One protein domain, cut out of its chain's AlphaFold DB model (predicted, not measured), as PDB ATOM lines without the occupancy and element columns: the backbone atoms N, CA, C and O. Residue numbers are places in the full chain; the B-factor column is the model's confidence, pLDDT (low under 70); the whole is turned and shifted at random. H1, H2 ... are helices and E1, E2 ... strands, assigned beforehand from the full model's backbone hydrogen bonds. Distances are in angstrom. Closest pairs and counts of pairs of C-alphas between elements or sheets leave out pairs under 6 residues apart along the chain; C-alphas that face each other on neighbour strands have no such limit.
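This is residues 2 to 66 of the 156 residues of the protein "Metallophosphoesterase" of Mesorhizobium alhagi CCNWXJ12-2 (UniProt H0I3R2). A small three-strand sheet, E1, E2 and E3, stands between a hairpin of E4 and E5 that reaches away on one side, its residues 59 to 64 sticking out, and helix H1 with two long links on the other. The printed part has 65 residues with one named helix and five named strands, in the order E1 H1 E2 E3 E4 E5. The first sheet runs E1 E2 E3, parallel; E4 and E5 are antiparallel. The class is mixed, with 30 residues, under half, in named elements; the whole is compact, with a radius of gyration of the C-alphas of 11.8 A, and flat, spanning 37 by 28 by 12 A.

E1, residues 2 to 5, is an edge strand parallel to the inner strand E2, residues 35 to 38, at 12 degrees; N 4 and O 36 are 2.9 A apart, within hydrogen-bond range. Between them in the chain is H1, residues 20 to 30, making a strand-helix-strand unit, two parallel neighbour strands with a helix between, its crossover right-handed. H1 is not on the sheet, and every O i to N i+4 pair in it is within hydrogen-bond range. E3, residues 53 to 55, is the other edge strand, parallel to E2 at 24 degrees, with N 37 and O 53 at 2.8 A. E4, residues 57 to 60, and E3 meet only through their link. E4 and E5, residues 63 to 66, form a hairpin at 163 degrees, with N 65 and O 58 at 2.8 A. The closest C-alphas of E1 and E5, those of Leu 5 and Arg 66, are 5.8 A apart.

E1 begins at C-alpha 2, (22.616, 30.278, -25.366), and is 9.9 A long. H1 is 15.0 A, E2 9.8 A, E3 6.4 A and E4 10.1 A long. E5, 9.9 A, ends at C-alpha 66, (17.023, 18.549, -27.733).

The two C-alphas farthest apart, those of Asp 20 and Ala 62, are 37.5 A apart. The links E1 to H1 and E2 to E3 are long, 14 residues each. The printed part has no cut; no printed residue is under 70 in pLDDT.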
ATOM      1  N   LEU A   2      22.216  30.941 -24.122       96.81
ATOM      2  CA  LEU A   2      22.616  30.278 -25.366       96.81
ATOM      3  C   LEU A   2      22.452  28.762 -25.186       96.81
ATOM      4  O   LEU A   2      22.779  28.238 -24.125       96.81
ATOM      5  N   VAL A   3      21.924  28.076 -26.202       97.56
ATOM      6  CA  VAL A   3      21.670  26.627 -26.178       97.56
ATOM      7  C   VAL A   3      22.397  25.972 -27.349       97.56
ATOM      8  O   VAL A   3      22.115  26.297 -28.502       97.56
ATOM      9  N   SER A   4      23.329  25.064 -27.062       96.69
ATOM     10  CA  SER A   4      23.948  24.188 -28.063       96.69
ATOM     11  C   SER A   4      23.153  22.886 -28.154       96.69
ATOM     12  O   SER A   4      22.947  22.243 -27.132       96.69
ATOM     13  N   LEU A   5      22.691  22.499 -29.349       96.44
ATOM     14  CA  LEU A   5      21.805  21.340 -29.574       96.44
ATOM     15  C   LEU A   5      22.572  20.018 -29.765       96.44
ATOM     16  O   LEU A   5      22.248  19.234 -30.660       96.44
ATOM     17  N   GLY A   6      23.584  19.777 -28.932       93.56
ATOM     18  CA  GLY A   6      24.445  18.590 -28.987       93.56
ATOM     19  C   GLY A   6      25.422  18.558 -30.152       93.56
ATOM     20  O   GLY A   6      25.377  19.406 -31.044       93.56
ATOM     21  N   ASP A   7      26.334  17.588 -30.094       93.25
ATOM     22  CA  ASP A   7      27.469  17.421 -31.006       93.25
ATOM     23  C   ASP A   7      28.292  18.718 -31.141       93.25
ATOM     24  O   ASP A   7      28.739  19.116 -32.220       93.25
ATOM     25  N   SER A   8      28.492  19.402 -30.010       91.12
ATOM     26  CA  SER A   8      29.362  20.579 -29.895       91.12
ATOM     27  C   SER A   8      30.827  20.199 -30.121       91.12
ATOM     28  O   SER A   8      31.619  21.009 -30.605       91.12
ATOM     29  N   PHE A   9      31.177  18.957 -29.782       91.12
ATOM     30  CA  PHE A   9      32.487  18.359 -29.992       91.12
ATOM     31  C   PHE A   9      32.401  17.124 -30.886       91.12
ATOM     32  O   PHE A   9      31.393  16.429 -30.932       91.12
ATOM     33  N   HIS A  10      33.493  16.842 -31.599       85.56
ATOM     34  CA  HIS A  10      33.566  15.704 -32.520       85.56
ATOM     35  C   HIS A  10      33.490  14.337 -31.812       85.56
ATOM     36  O   HIS A  10      33.045  13.351 -32.400       85.56
ATOM     37  N   ASP A  11      33.933  14.288 -30.557       88.31
ATOM     38  CA  ASP A  11      33.869  13.139 -29.658       88.31
ATOM     39  C   ASP A  11      33.904  13.618 -28.197       88.31
ATOM     40  O   ASP A  11      34.175  14.796 -27.929       88.31
ATOM     41  N   GLY A  12      33.670  12.700 -27.255       85.38
ATOM     42  CA  GLY A  12      33.569  13.009 -25.825       85.38
ATOM     43  C   GLY A  12      34.842  13.604 -25.218       85.38
ATOM     44  O   GLY A  12      34.773  14.334 -24.236       85.38
ATOM     45  N   GLU A  13      35.997  13.375 -25.845       88.06
ATOM     46  CA  GLU A  13      37.292  13.919 -25.425       88.06
ATOM     47  C   GLU A  13      37.672  15.194 -26.205       88.06
ATOM     48  O   GLU A  13      38.734  15.786 -25.986       88.06
ATOM     49  N   GLY A  14      36.828  15.644 -27.138       87.94
ATOM     50  CA  GLY A  14      37.106  16.788 -28.003       87.94
ATOM     51  C   GLY A  14      37.274  18.091 -27.221       87.94
ATOM     52  O   GLY A  14      38.126  18.912 -27.563       87.94
ATOM     53  N   SER A  15      36.524  18.251 -26.130       91.69
ATOM     54  CA  SER A  15      36.642  19.401 -25.224       91.69
ATOM     55  C   SER A  15      37.962  19.401 -24.440       91.69
ATOM     56  O   SER A  15      38.560  20.462 -24.258       91.69
ATOM     57  N   SER A  16      38.472  18.227 -24.051       92.00
ATOM     58  CA  SER A  16      39.775  18.057 -23.390       92.00
ATOM     59  C   SER A  16      40.940  18.435 -24.309       92.00
ATOM     60  O   SER A  16      41.931  19.004 -23.859       92.00
ATOM     61  N   ARG A  17      40.812  18.158 -25.615       93.94
ATOM     62  CA  ARG A  17      41.837  18.453 -26.634       93.94
ATOM     63  C   ARG A  17      41.728  19.854 -27.245       93.94
ATOM     64  O   ARG A  17      42.525  20.194 -28.119       93.94
ATOM     65  N   MET A  18      40.749  20.660 -26.828       93.88
ATOM     66  CA  MET A  18      40.573  22.022 -27.332       93.88
ATOM     67  C   MET A  18      41.814  22.882 -27.013       93.88
ATOM     68  O   MET A  18      42.179  22.979 -25.840       93.88
ATOM     69  N   PRO A  19      42.426  23.560 -28.008       95.31
ATOM     70  CA  PRO A  19      43.540  24.472 -27.765       95.31
ATOM     71  C   PRO A  19      43.157  25.618 -26.825       95.31
ATOM     72  O   PRO A  19      42.082  26.206 -26.968       95.31
ATOM     73  N   ASP A  20      44.074  26.019 -25.941       94.69
ATOM     74  CA  ASP A  20      43.820  27.044 -24.917       94.69
ATOM     75  C   ASP A  20      43.294  28.361 -25.485       94.69
ATOM     76  O   ASP A  20      42.395  28.974 -24.918       94.69
ATOM     77  N   ARG A  21      43.796  28.780 -26.652       96.25
ATOM     78  CA  ARG A  21      43.305  29.991 -27.319       96.25
ATOM     79  C   ARG A  21      41.808  29.905 -27.635       96.25
ATOM     80  O   ARG A  21      41.074  30.839 -27.345       96.25
ATOM     81  N   MET A  22      41.356  28.777 -28.182       94.62
ATOM     82  CA  MET A  22      39.942  28.564 -28.503       94.62
ATOM     83  C   MET A  22      39.096  28.460 -27.230       94.62
ATOM     84  O   MET A  22      37.975  28.962 -27.201       94.62
ATOM     85  N   ARG A  23      39.652  27.880 -26.158       95.06
ATOM     86  CA  ARG A  23      39.006  27.834 -24.841       95.06
ATOM     87  C   ARG A  23      38.804  29.230 -24.263       95.06
ATOM     88  O   ARG A  23      37.729  29.512 -23.738       95.06
ATOM     89  N   LEU A  24      39.809  30.098 -24.367       95.38
ATOM     90  CA  LEU A  24      39.725  31.491 -23.922       95.38
ATOM     91  C   LEU A  24      38.698  32.278 -24.741       95.38
ATOM     92  O   LEU A  24      37.851  32.948 -24.153       95.38
ATOM     93  N   ASP A  25      38.724  32.144 -26.069       96.38
ATOM     94  CA  ASP A  25      37.764  32.801 -26.962       96.38
ATOM     95  C   ASP A  25      36.322  32.353 -26.651       96.38
ATOM     96  O   ASP A  25      35.424  33.183 -26.493       96.38
ATOM     97  N   LEU A  26      36.096  31.045 -26.484       95.12
ATOM     98  CA  LEU A  26      34.787  30.496 -26.134       95.12
ATOM     99  C   LEU A  26      34.337  30.939 -24.739       95.12
ATOM    100  O   LEU A  26      33.209  31.396 -24.582       95.12
ATOM    101  N   SER A  27      35.223  30.896 -23.744       94.81
ATOM    102  CA  SER A  27      34.911  31.356 -22.385       94.81
ATOM    103  C   SER A  27      34.551  32.841 -22.362       94.81
ATOM    104  O   SER A  27      33.615  33.229 -21.667       94.81
ATOM    105  N   ALA A  28      35.218  33.674 -23.168       95.94
ATOM    106  CA  ALA A  28      34.870  35.086 -23.319       95.94
ATOM    107  C   ALA A  28      33.468  35.271 -23.925       95.94
ATOM    108  O   ALA A  28      32.717  36.142 -23.482       95.94
ATOM    109  N   LEU A  29      33.070  34.420 -24.877       95.38
ATOM    110  CA  LEU A  29      31.697  34.387 -25.393       95.38
ATOM    111  C   LEU A  29      30.677  33.911 -24.349       95.38
ATOM    112  O   LEU A  29      29.487  34.146 -24.534       95.38
ATOM    113  N   MET A  30      31.085  33.259 -23.269       96.19
ATOM    114  CA  MET A  30      30.166  32.761 -22.239       96.19
ATOM    115  C   MET A  30      29.916  33.782 -21.123       96.19
ATOM    116  O   MET A  30      28.931  33.669 -20.397       96.19
ATOM    117  N   ILE A  31      30.763  34.809 -20.995       95.88
ATOM    118  CA  ILE A  31      30.654  35.818 -19.932       95.88
ATOM    119  C   ILE A  31      29.284  36.512 -19.983       95.88
ATOM    120  O   ILE A  31      28.878  37.068 -21.006       95.88
ATOM    121  N   GLY A  32      28.578  36.496 -18.846       95.94
ATOM    122  CA  GLY A  32      27.271  37.139 -18.682       95.94
ATOM    123  C   GLY A  32      26.119  36.431 -19.402       95.94
ATOM    124  O   GLY A  32      25.089  37.057 -19.653       95.94
ATOM    125  N   ARG A  33      26.282  35.154 -19.779       96.50
ATOM    126  CA  ARG A  33      25.259  34.369 -20.476       96.50
ATOM    127  C   ARG A  33      25.046  33.031 -19.781       96.50
ATOM    128  O   ARG A  33      25.999  32.291 -19.579       96.50
ATOM    129  N   ASP A  34      23.789  32.677 -19.533       96.38
ATOM    130  CA  ASP A  34      23.442  31.286 -19.225       96.38
ATOM    131  C   ASP A  34      23.732  30.439 -20.459       96.38
ATOM    132  O   ASP A  34      23.270  30.769 -21.558       96.38
ATOM    133  N   TRP A  35      24.515  29.384 -20.296       97.62
ATOM    134  CA  TRP A  35      24.945  28.540 -21.399       97.62
ATOM    135  C   TRP A  35      24.535  27.105 -21.129       97.62
ATOM    136  O   TRP A  35      24.911  26.543 -20.106       97.62
ATOM    137  N   PHE A  36      23.791  26.523 -22.064       97.94
ATOM    138  CA  PHE A  36      23.296  25.158 -21.972       97.94
ATOM    139  C   PHE A  36      23.899  24.300 -23.079       97.94
ATOM    140  O   PHE A  36      23.802  24.625 -24.266       97.94
ATOM    141  N   TRP A  37      24.495  23.185 -22.681       97.56
ATOM    142  CA  TRP A  37      24.988  22.131 -23.553       97.56
ATOM    143  C   TRP A  37      23.955  21.006 -23.558       97.56
ATOM    144  O   TRP A  37      23.902  20.210 -22.624       97.56
ATOM    145  N   VAL A  38      23.104  20.938 -24.580       97.81
ATOM    146  CA  VAL A  38      22.294  19.732 -24.773       97.81
ATOM    147  C   VAL A  38      23.247  18.601 -25.155       97.81
ATOM    148  O   VAL A  38      24.039  18.788 -26.070       97.81
ATOM    149  N   ALA A  39      23.204  17.468 -24.460       96.06
ATOM    150  CA  ALA A  39      24.087  16.336 -24.722       96.06
ATOM    151  C   ALA A  39      23.812  15.728 -26.108       96.06
ATOM    152  O   ALA A  39      22.660  15.432 -26.445       96.06
ATOM    153  N   GLY A  40      24.865  15.565 -26.911       94.38
ATOM    154  CA  GLY A  40      24.816  14.869 -28.193       94.38
ATOM    155  C   GLY A  40      25.259  13.414 -28.091       94.38
ATOM    156  O   GLY A  40      25.701  12.940 -27.043       94.38
ATOM    157  N   ASN A  41      25.170  12.699 -29.209       93.19
ATOM    158  CA  ASN A  41      25.689  11.331 -29.287       93.19
ATOM    159  C   ASN A  41      27.225  11.316 -29.316       93.19
ATOM    160  O   ASN A  41      27.842  10.353 -28.859       93.19
ATOM    161  N   HIS A  42      27.844  12.375 -29.846       88.31
ATOM    162  CA  HIS A  42      29.298  12.516 -29.885       88.31
ATOM    163  C   HIS A  42      29.876  13.044 -28.570       88.31
ATOM    164  O   HIS A  42      30.985  12.665 -28.204       88.31
ATOM    165  N   ASP A  43      29.131  13.879 -27.848       87.81
ATOM    166  CA  ASP A  43      29.539  14.519 -26.597       87.81
ATOM    167  C   ASP A  43      28.497  14.327 -25.476       87.81
ATOM    168  O   ASP A  43      27.889  15.290 -25.004       87.81
ATOM    169  N   PRO A  44      28.299  13.082 -24.997       90.94
ATOM    170  CA  PRO A  44      27.281  12.779 -23.988       90.94
ATOM    171  C   PRO A  44      27.623  13.330 -22.593       90.94
ATOM    172  O   PRO A  44      26.759  13.405 -21.721       90.94
ATOM    173  N   CYS A  45      28.890  13.683 -22.365       91.75
ATOM    174  CA  CYS A  45      29.398  14.161 -21.087       91.75
ATOM    175  C   CYS A  45      29.585  15.686 -21.098       91.75
ATOM    176  O   CYS A  45      29.856  16.262 -22.155       91.75
ATOM    177  N   PRO A  46      29.529  16.344 -19.925       93.50
ATOM    178  CA  PRO A  46      29.845  17.760 -19.818       93.50
ATOM    179  C   PRO A  46      31.227  18.091 -20.395       93.50
ATOM    180  O   PRO A  46      32.187  17.356 -20.136       93.50
ATOM    181  N   PRO A  47      31.363  19.193 -21.152       93.88
ATOM    182  CA  PRO A  47      32.631  19.532 -21.769       93.88
ATOM    183  C   PRO A  47      33.680  19.909 -20.716       93.88
ATOM    184  O   PRO A  47      33.479  20.795 -19.885       93.88
ATOM    185  N   ALA A  48      34.837  19.251 -20.771       92.88
ATOM    186  CA  ALA A  48      35.902  19.420 -19.797       92.88
ATOM    187  C   ALA A  48      36.440  20.859 -19.801       92.88
ATOM    188  O   ALA A  48      36.874  21.381 -20.833       92.88
ATOM    189  N   GLY A  49      36.443  21.499 -18.628       91.19
ATOM    190  CA  GLY A  49      37.019  22.831 -18.429       91.19
ATOM    191  C   GLY A  49      36.286  23.962 -19.158       91.19
ATOM    192  O   GLY A  49      36.917  24.974 -19.471       91.19
ATOM    193  N   LEU A  50      35.000  23.786 -19.480       94.31
ATOM    194  CA  LEU A  50      34.122  24.842 -19.984       94.31
ATOM    195  C   LEU A  50      32.943  25.042 -19.018       94.31
ATOM    196  O   LEU A  50      32.436  24.059 -18.482       94.31
ATOM    197  N   PRO A  51      32.515  26.292 -18.763       93.69
ATOM    198  CA  PRO A  51      31.363  26.560 -17.905       93.69
ATOM    199  C   PRO A  51      30.031  26.194 -18.593       93.69
ATOM    200  O   PRO A  51      29.995  25.799 -19.759       93.69
ATOM    201  N   GLY A  52      28.917  26.365 -17.885       95.00
ATOM    202  CA  GLY A  52      27.571  26.099 -18.400       95.00
ATOM    203  C   GLY A  52      27.011  24.744 -17.977       95.00
ATOM    204  O   GLY A  52      27.729  23.879 -17.480       95.00
ATOM    205  N   ASP A  53      25.709  24.582 -18.181       96.44
ATOM    206  CA  ASP A  53      24.948  23.429 -17.714       96.44
ATOM    207  C   ASP A  53      24.777  22.409 -18.837       96.44
ATOM    208  O   ASP A  53      24.298  22.736 -19.925       96.44
ATOM    209  N   THR A  54      25.140  21.156 -18.577       96.88
ATOM    210  CA  THR A  54      24.881  20.049 -19.502       96.88
ATOM    211  C   THR A  54      23.554  19.385 -19.168       96.88
ATOM    212  O   THR A  54      23.308  19.020 -18.020       96.88
ATOM    213  N   VAL A  55      22.693  19.233 -20.173       97.44
ATOM    214  CA  VAL A  55      21.320  18.731 -20.024       97.44
ATOM    215  C   VAL A  55      20.983  17.749 -21.145       97.44
ATOM    216  O   VAL A  55      21.492  17.870 -22.251       97.44
ATOM    217  N   GLU A  56      20.087  16.791 -20.911       95.88
ATOM    218  CA  GLU A  56      19.595  15.909 -21.990       95.88
ATOM    219  C   GLU A  56      18.597  16.627 -22.916       95.88
ATOM    220  O   GLU A  56      18.519  16.368 -24.118       95.88
ATOM    221  N   ALA A  57      17.823  17.550 -22.346       96.56
ATOM    222  CA  ALA A  57      16.911  18.444 -23.039       96.56
ATOM    223  C   ALA A  57      16.675  19.690 -22.175       96.56
ATOM    224  O   ALA A  57      16.807  19.641 -20.952       96.56
ATOM    225  N   LEU A  58      16.291  20.800 -22.803       97.69
ATOM    226  CA  LEU A  58      15.965  22.049 -22.117       97.69
ATOM    227  C   LEU A  58      14.552  22.496 -22.486       97.69
ATOM    228  O   LEU A  58      14.245  22.664 -23.663       97.69
ATOM    229  N   ALA A  59      13.703  22.726 -21.486       97.19
ATOM    230  CA  ALA A  59      12.373  23.293 -21.681       97.19
ATOM    231  C   ALA A  59      12.377  24.792 -21.347       97.19
ATOM    232  O   ALA A  59      12.803  25.191 -20.264       97.19
ATOM    233  N   VAL A  60      11.880  25.620 -22.267       96.69
ATOM    234  CA  VAL A  60      11.727  27.071 -22.081       96.69
ATOM    235  C   VAL A  60      10.336  27.480 -22.547       96.69
ATOM    236  O   VAL A  60      10.068  27.618 -23.742       96.69
ATOM    237  N   GLY A  61       9.424  27.657 -21.592       95.81
ATOM    238  CA  GLY A  61       8.011  27.868 -21.897       95.81
ATOM    239  C   GLY A  61       7.442  26.685 -22.686       95.81
ATOM    240  O   GLY A  61       7.528  25.547 -22.240       95.81
ATOM    241  N   ALA A  62       6.878  26.959 -23.864       95.94
ATOM    242  CA  ALA A  62       6.324  25.938 -24.755       95.94
ATOM    243  C   ALA A  62       7.370  25.275 -25.674       95.94
ATOM    244  O   ALA A  62       7.004  24.429 -26.484       95.94
ATOM    245  N   LEU A  63       8.645  25.671 -25.598       97.56
ATOM    246  CA  LEU A  63       9.698  25.135 -26.458       97.56
ATOM    247  C   LEU A  63      10.514  24.068 -25.738       97.56
ATOM    248  O   LEU A  63      10.885  24.243 -24.578       97.56
ATOM    249  N   THR A  64      10.837  22.996 -26.453       98.06
ATOM    250  CA  THR A  64      11.748  21.946 -25.987       98.06
ATOM    251  C   THR A  64      12.933  21.841 -26.935       98.06
ATOM    252  O   THR A  64      12.772  21.530 -28.112       98.06
ATOM    253  N   PHE A  65      14.128  22.086 -26.409       98.19
ATOM    254  CA  PHE A  65      15.397  21.965 -27.115       98.19
ATOM    255  C   PHE A  65      16.010  20.600 -26.827       98.19
ATOM    256  O   PHE A  65      16.148  20.220 -25.662       98.19
ATOM    257  N   ARG A  66      16.392  19.866 -27.871       97.19
ATOM    258  CA  ARG A  66      17.023  18.549 -27.733       97.19
ATOM    259  C   ARG A  66      17.989  18.262 -28.875       97.19
ATOM    260  O   ARG A  66      17.969  18.949 -29.891       97.19
TER     261      ARG A  66